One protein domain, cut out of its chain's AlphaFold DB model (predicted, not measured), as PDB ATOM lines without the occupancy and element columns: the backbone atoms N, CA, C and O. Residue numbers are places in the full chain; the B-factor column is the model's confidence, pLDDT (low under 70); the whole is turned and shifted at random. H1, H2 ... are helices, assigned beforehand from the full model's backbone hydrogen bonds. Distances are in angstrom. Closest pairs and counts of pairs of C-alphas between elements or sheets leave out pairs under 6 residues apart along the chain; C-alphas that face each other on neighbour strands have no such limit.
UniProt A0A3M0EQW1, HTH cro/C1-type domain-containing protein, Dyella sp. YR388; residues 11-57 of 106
ATOM      1  N   ASN A  11     -35.595 -23.897  41.502       91.62
ATOM      2  CA  ASN A  11     -34.521 -23.284  40.708       91.62
ATOM      3  C   ASN A  11     -33.359 -24.253  40.462       91.62
ATOM      4  O   ASN A  11     -32.718 -24.194  39.418       91.62
ATOM      5  N   LYS A  12     -33.077 -25.142  41.426       92.00
ATOM      6  CA  LYS A  12     -32.041 -26.172  41.279       92.00
ATOM      7  C   LYS A  12     -32.471 -27.217  40.249       92.00
ATOM      8  O   LYS A  12     -31.648 -27.593  39.426       92.00
ATOM      9  N   ALA A  13     -33.730 -27.651  40.290       92.56
ATOM     10  CA  ALA A  13     -34.267 -28.620  39.339       92.56
ATOM     11  C   ALA A  13     -34.219 -28.087  37.898       92.56
ATOM     12  O   ALA A  13     -33.626 -28.726  37.037       92.56
ATOM     13  N   LEU A  14     -34.720 -26.871  37.661       91.00
ATOM     14  CA  LEU A  14     -34.699 -26.237  36.336       91.00
ATOM     15  C   LEU A  14     -33.282 -25.964  35.817       91.00
ATOM     16  O   LEU A  14     -33.019 -26.107  34.628       91.00
ATOM     17  N   SER A  15     -32.364 -25.592  36.713       93.06
ATOM     18  CA  SER A  15     -30.949 -25.394  36.384       93.06
ATOM     19  C   SER A  15     -30.310 -26.677  35.852       93.06
ATOM     20  O   SER A  15     -29.624 -26.631  34.837       93.06
ATOM     21  N   LEU A  16     -30.583 -27.817  36.496       92.44
ATOM     22  CA  LEU A  16     -30.108 -29.128  36.050       92.44
ATOM     23  C   LEU A  16     -30.799 -29.574  34.755       92.44
ATOM     24  O   LEU A  16     -30.139 -30.081  33.858       92.44
ATOM     25  N   GLN A  17     -32.113 -29.372  34.650       90.75
ATOM     26  CA  GLN A  17     -32.910 -29.841  33.517       90.75
ATOM     27  C   GLN A  17     -32.554 -29.134  32.206       90.75
ATOM     28  O   GLN A  17     -32.486 -29.772  31.160       90.75
ATOM     29  N   PHE A  18     -32.323 -27.822  32.253       90.25
ATOM     30  CA  PHE A  18     -32.046 -27.019  31.060       90.25
ATOM     31  C   PHE A  18     -30.566 -26.672  30.872       90.25
ATOM     32  O   PHE A  18     -30.247 -25.885  29.975       90.25
ATOM     33  N   ASP A  19     -29.697 -27.254  31.706       92.56
ATOM     34  CA  ASP A  19     -28.249 -27.039  31.732       92.56
ATOM     35  C   ASP A  19     -27.877 -25.546  31.735       92.56
ATOM     36  O   ASP A  19     -27.250 -25.001  30.825       92.56
ATOM     37  N   VAL A  20     -28.366 -24.839  32.754       93.69
ATOM     38  CA  VAL A  20     -28.128 -23.403  32.953       93.69
ATOM     39  C   VAL A  20     -27.781 -23.107  34.400       93.69
ATOM     40  O   VAL A  20     -28.081 -23.879  35.310       93.69
ATOM     41  N   SER A  21     -27.189 -21.943  34.657       94.75
ATOM     42  CA  SER A  21     -26.920 -21.516  36.028       94.75
ATOM     43  C   SER A  21     -28.219 -21.263  36.808       94.75
ATOM     44  O   SER A  21     -29.237 -20.824  36.265       94.75
ATOM     45  N   LYS A  22     -28.185 -21.471  38.131       93.31
ATOM     46  CA  LYS A  22     -29.313 -21.121  39.019       93.31
ATOM     47  C   LYS A  22     -29.664 -19.635  38.959       93.31
ATOM     48  O   LYS A  22     -30.817 -19.271  39.189       93.31
ATOM     49  N   GLU A  23     -28.672 -18.790  38.684       94.06
ATOM     50  CA  GLU A  23     -28.867 -17.350  38.549       94.06
ATOM     51  C   GLU A  23     -29.634 -17.010  37.269       94.06
ATOM     52  O   GLU A  23     -30.559 -16.208  37.335       94.06
ATOM     53  N   ALA A  24     -29.346 -17.683  36.147       94.06
ATOM     54  CA  ALA A  24     -30.120 -17.533  34.913       94.06
ATOM     55  C   ALA A  24     -31.596 -17.894  35.139       94.06
ATOM     56  O   ALA A  24     -32.480 -17.096  34.842       94.06
ATOM     57  N   VAL A  25     -31.869 -19.033  35.789       93.69
ATOM     58  CA  VAL A  25     -33.241 -19.430  36.159       93.69
ATOM     59  C   VAL A  25     -33.909 -18.383  37.057       93.69
ATOM     60  O   VAL A  25     -35.081 -18.053  36.883       93.69
ATOM     61  N   ARG A  26     -33.171 -17.822  38.024       92.88
ATOM     62  CA  ARG A  26     -33.687 -16.764  38.904       92.88
ATOM     63  C   ARG A  26     -34.038 -15.497  38.122       92.88
ATOM     64  O   ARG A  26     -35.053 -14.877  38.428       92.88
ATOM     65  N   GLN A  27     -33.219 -15.112  37.148       94.38
ATOM     66  CA  GLN A  27     -33.480 -13.963  36.280       94.38
ATOM     67  C   GLN A  27     -34.696 -14.198  35.379       94.38
ATOM     68  O   GLN A  27     -35.501 -13.281  35.231       94.38
ATOM     69  N   TRP A  28     -34.890 -15.420  34.869       92.12
ATOM     70  CA  TRP A  28     -36.094 -15.786  34.112       92.12
ATOM     71  C   TRP A  28     -37.358 -15.618  34.955       92.12
ATOM     72  O   TRP A  28     -38.295 -14.952  34.528       92.12
ATOM     73  N   PHE A  29     -37.368 -16.116  36.198       88.31
ATOM     74  CA  PHE A  29     -38.517 -15.940  37.099       88.31
ATOM     75  C   PHE A  29     -38.807 -14.483  37.469       88.31
ATOM     76  O   PHE A  29     -39.937 -14.157  37.822       88.31
ATOM     77  N   LYS A  30     -37.797 -13.610  37.415       90.62
ATOM     78  CA  LYS A  30     -37.954 -12.168  37.638       90.62
ATOM     79  C   LYS A  30     -38.309 -11.395  36.363       90.62
ATOM     80  O   LYS A  30     -38.481 -10.184  36.445       90.62
ATOM     81  N   GLY A  31     -38.354 -12.052  35.200       88.62
ATOM     82  CA  GLY A  31     -38.543 -11.398  33.900       88.62
ATOM     83  C   GLY A  31     -37.373 -10.499  33.478       88.62
ATOM     84  O   GLY A  31     -37.548  -9.618  32.645       88.62
ATOM     85  N   GLN A  32     -36.186 -10.683  34.066       92.56
ATOM     86  CA  GLN A  32     -34.998  -9.860  33.792       92.56
ATOM     87  C   GLN A  32     -34.178 -10.367  32.601       92.56
ATOM     88  O   GLN A  32     -33.350  -9.639  32.065       92.56
ATOM     89  N   ALA A  33     -34.386 -11.621  32.214       91.19
ATOM     90  CA  ALA A  33     -33.751 -12.248  31.069       91.19
ATOM     91  C   ALA A  33     -34.675 -13.331  30.510       91.19
ATOM     92  O   ALA A  33     -35.477 -13.907  31.247       91.19
ATOM     93  N   PHE A  34     -34.505 -13.644  29.230       88.62
ATOM     94  CA  PHE A  34     -35.142 -14.782  28.578       88.62
ATOM     95  C   PHE A  34     -34.080 -15.816  28.181       88.62
ATOM     96  O   PHE A  34     -32.924 -15.447  27.949       88.62
ATOM     97  N   PRO A  35     -34.427 -17.112  28.116       91.19
ATOM     98  CA  PRO A  35     -33.556 -18.109  27.509       91.19
ATOM     99  C   PRO A  35     -33.314 -17.794  26.027       91.19
ATOM    100  O   PRO A  35     -34.132 -17.149  25.373       91.19
ATOM    101  N   GLU A  36     -32.220 -18.310  25.468       92.38
ATOM    102  CA  GLU A  36     -32.011 -18.285  24.016       92.38
ATOM    103  C   GLU A  36     -33.108 -19.062  23.271       92.38
ATOM    104  O   GLU A  36     -33.690 -20.009  23.810       92.38
ATOM    105  N   THR A  37     -33.354 -18.712  22.006       91.50
ATOM    106  CA  THR A  37     -34.462 -19.256  21.205       91.50
ATOM    107  C   THR A  37     -34.465 -20.785  21.134       91.50
ATOM    108  O   THR A  37     -35.513 -21.403  21.300       91.50
ATOM    109  N   ALA A  38     -33.297 -21.417  20.971       91.88
ATOM    110  CA  ALA A  38     -33.185 -22.876  20.948       91.88
ATOM    111  C   ALA A  38     -33.612 -23.523  22.278       91.88
ATOM    112  O   ALA A  38     -34.194 -24.607  22.294       91.88
ATOM    113  N   ARG A  39     -33.349 -22.857  23.407       92.69
ATOM    114  CA  ARG A  39     -33.762 -23.339  24.728       92.69
ATOM    115  C   ARG A  39     -35.238 -23.069  24.981       92.69
ATOM    116  O   ARG A  39     -35.905 -23.931  25.537       92.69
ATOM    117  N   LEU A  40     -35.760 -21.931  24.532       92.44
ATOM    118  CA  LEU A  40     -37.195 -21.653  24.568       92.44
ATOM    119  C   LEU A  40     -38.001 -22.712  23.805       92.44
ATOM    120  O   LEU A  40     -39.017 -23.166  24.319       92.44
ATOM    121  N   ALA A  41     -37.525 -23.158  22.638       91.44
ATOM    122  CA  ALA A  41     -38.155 -24.252  21.897       91.44
ATOM    123  C   ALA A  41     -38.197 -25.553  22.720       91.44
ATOM    124  O   ALA A  41     -39.258 -26.145  22.869       91.44
ATOM    125  N   LYS A  42     -37.080 -25.936  23.358       91.44
ATOM    126  CA  LYS A  42     -37.035 -27.109  24.253       91.44
ATOM    127  C   LYS A  42     -37.990 -26.992  25.442       91.44
ATOM    128  O   LYS A  42     -38.601 -27.978  25.829       91.44
ATOM    129  N   VAL A  43     -38.098 -25.802  26.037       90.50
ATOM    130  CA  VAL A  43     -39.045 -25.534  27.131       90.50
ATOM    131  C   VAL A  43     -40.481 -25.698  26.627       90.50
ATOM    132  O   VAL A  43     -41.276 -26.361  27.282       90.50
ATOM    133  N   ALA A  44     -40.809 -25.133  25.464       90.06
ATOM    134  CA  ALA A  44     -42.137 -25.248  24.868       90.06
ATOM    135  C   ALA A  44     -42.514 -26.711  24.568       90.06
ATOM    136  O   ALA A  44     -43.627 -27.126  24.884       90.06
ATOM    137  N   ASP A  45     -41.576 -27.502  24.042       89.31
ATOM    138  CA  ASP A  45     -41.780 -28.931  23.788       89.31
ATOM    139  C   ASP A  45     -41.981 -29.729  25.086       89.31
ATOM    140  O   ASP A  45     -42.938 -30.494  25.183       89.31
ATOM    141  N   GLU A  46     -41.131 -29.521  26.100       87.62
ATOM    142  CA  GLU A  46     -41.206 -30.230  27.391       87.62
ATOM    143  C   GLU A  46     -42.514 -29.945  28.144       87.62
ATOM    144  O   GLU A  46     -43.076 -30.837  28.777       87.62
ATOM    145  N   PHE A  47     -43.004 -28.703  28.087       85.44
ATOM    146  CA  PHE A  47     -44.257 -28.298  28.733       85.44
ATOM    147  C   PHE A  47     -45.472 -28.361  27.799       85.44
ATOM    148  O   PHE A  47     -46.549 -27.891  28.167       85.44
ATOM    149  N   GLU A  48     -45.301 -28.921  26.601       85.25
ATOM    150  CA  GLU A  48     -46.333 -29.090  25.575       85.25
ATOM    151  C   GLU A  48     -47.126 -27.808  25.242       85.25
ATOM    152  O   GLU A  48     -48.283 -27.862  24.817       85.25
ATOM    153  N   CYS A  49     -46.500 -26.639  25.378       84.12
ATOM    154  CA  CYS A  49     -47.122 -25.340  25.142       84.12
ATOM    155  C   CYS A  49     -46.604 -24.686  23.851       84.12
ATOM    156  O   CYS A  49     -45.607 -25.107  23.267       84.12
ATOM    157  N   SER A  50     -47.296 -23.653  23.358       87.12
ATOM    158  CA  SER A  50     -46.793 -22.894  22.210       87.12
ATOM    159  C   SER A  50     -45.696 -21.921  22.643       87.12
ATOM    160  O   SER A  50     -45.754 -21.327  23.721       87.12
ATOM    161  N   LEU A  51     -44.714 -21.702  21.765       88.88
ATOM    162  CA  LEU A  51     -43.665 -20.705  21.990       88.88
ATOM    163  C   LEU A  51     -44.248 -19.293  22.180       88.88
ATOM    164  O   LEU A  51     -43.761 -18.524  23.004       88.88
ATOM    165  N   ASP A  52     -45.318 -18.976  21.448       87.06
ATOM    166  CA  ASP A  52     -46.028 -17.699  21.552       87.06
ATOM    167  C   ASP A  52     -46.662 -17.509  22.938       87.06
ATOM    168  O   ASP A  52     -46.484 -16.466  23.570       87.06
ATOM    169  N   TRP A  53     -47.310 -18.554  23.470       87.19
ATOM    170  CA  TRP A  53     -47.840 -18.544  24.833       87.19
ATOM    171  C   TRP A  53     -46.723 -18.374  25.865       87.19
ATOM    172  O   TRP A  53     -46.847 -17.559  26.778       87.19
ATOM    173  N   LEU A  54     -45.614 -19.101  25.691       87.31
ATOM    174  CA  LEU A  54     -44.476 -19.081  26.610       87.31
ATOM    175  C   LEU A  54     -43.828 -17.692  26.717       87.31
ATOM    176  O   LEU A  54     -43.411 -17.297  27.804       87.31
ATOM    177  N   ILE A  55     -43.733 -16.956  25.606       87.62
ATOM    178  CA  ILE A  55     -43.071 -15.644  25.561       87.62
ATOM    179  C   ILE A  55     -44.048 -14.506  25.870       87.62
ATOM    180  O   ILE A  55     -43.727 -13.616  26.657       87.62
ATOM    181  N   LEU A  56     -45.227 -14.498  25.241       85.94
ATOM    182  CA  LEU A  56     -46.164 -13.375  25.336       85.94
ATOM    183  C   LEU A  56     -47.136 -13.499  26.513       85.94
ATOM    184  O   LEU A  56     -47.830 -12.530  26.824       85.94
ATOM    185  N   GLY A  57     -47.238 -14.679  27.137       80.69
ATOM    186  CA  GLY A  57     -48.211 -14.958  28.196       80.69
ATOM    187  C   GLY A  57     -49.664 -14.898  27.717       80.69
ATOM    188  O   GLY A  57     -50.583 -14.765  28.525       80.69
TER     189      GLY A  57
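Overview. This is residues 11 to 57 of the 106 residues of the protein "HTH cro/C1-type domain-containing protein" of Dyella sp. YR388 (UniProt A0A3M0EQW1). Two small helical corners, H3 with H4 and H1 with H2, stand on either side of an open gap, joined by the link of residues 30 to 36. The 47 printed residues have four named helices, in the order H1, H2, H3, H4, and no named strand: all helix. The whole is compact, with a radius of gyration of the C-alphas of 10.2 A and spans of 24 by 20 by 15 A.

Along the chain. H3, the longest helix, is residues 37 to 46, 14.3 A, from C-alpha 37 at (-34.462, -19.256, 21.205). H4 is residues 51 to 56, ending at C-alpha 56 at (-46.164, -13.375, 25.336). H2 is residues 22 to 29, 10.7 A. H1 is residues 11 to 17, beginning at C-alpha 11 at (-34.521, -23.284, 40.708).

Arrangement. H3 and H4 touch; their closest C-alphas, of Ala 44 and Leu 51, are 5.6 A apart. They run opposite ways at a steep tilt of 69 degrees, only just short of about perpendicular. H3 is apart from H2 and H1, and H4 is apart from both too. H1 and H2 touch, about perpendicular at 75 degrees, with the closest C-alphas, of Ser 15 and Lys 22, 5.3 A apart. In H1, H2, H3 and H4 every O i to N i+4 pair is within hydrogen-bond range.

Size, cuts and confidence. The C-alphas farthest apart, of Lys 12 and Asp 52, are 25.6 A apart. The printed part has no cut and no long link. No printed residue is under 70 in pLDDT.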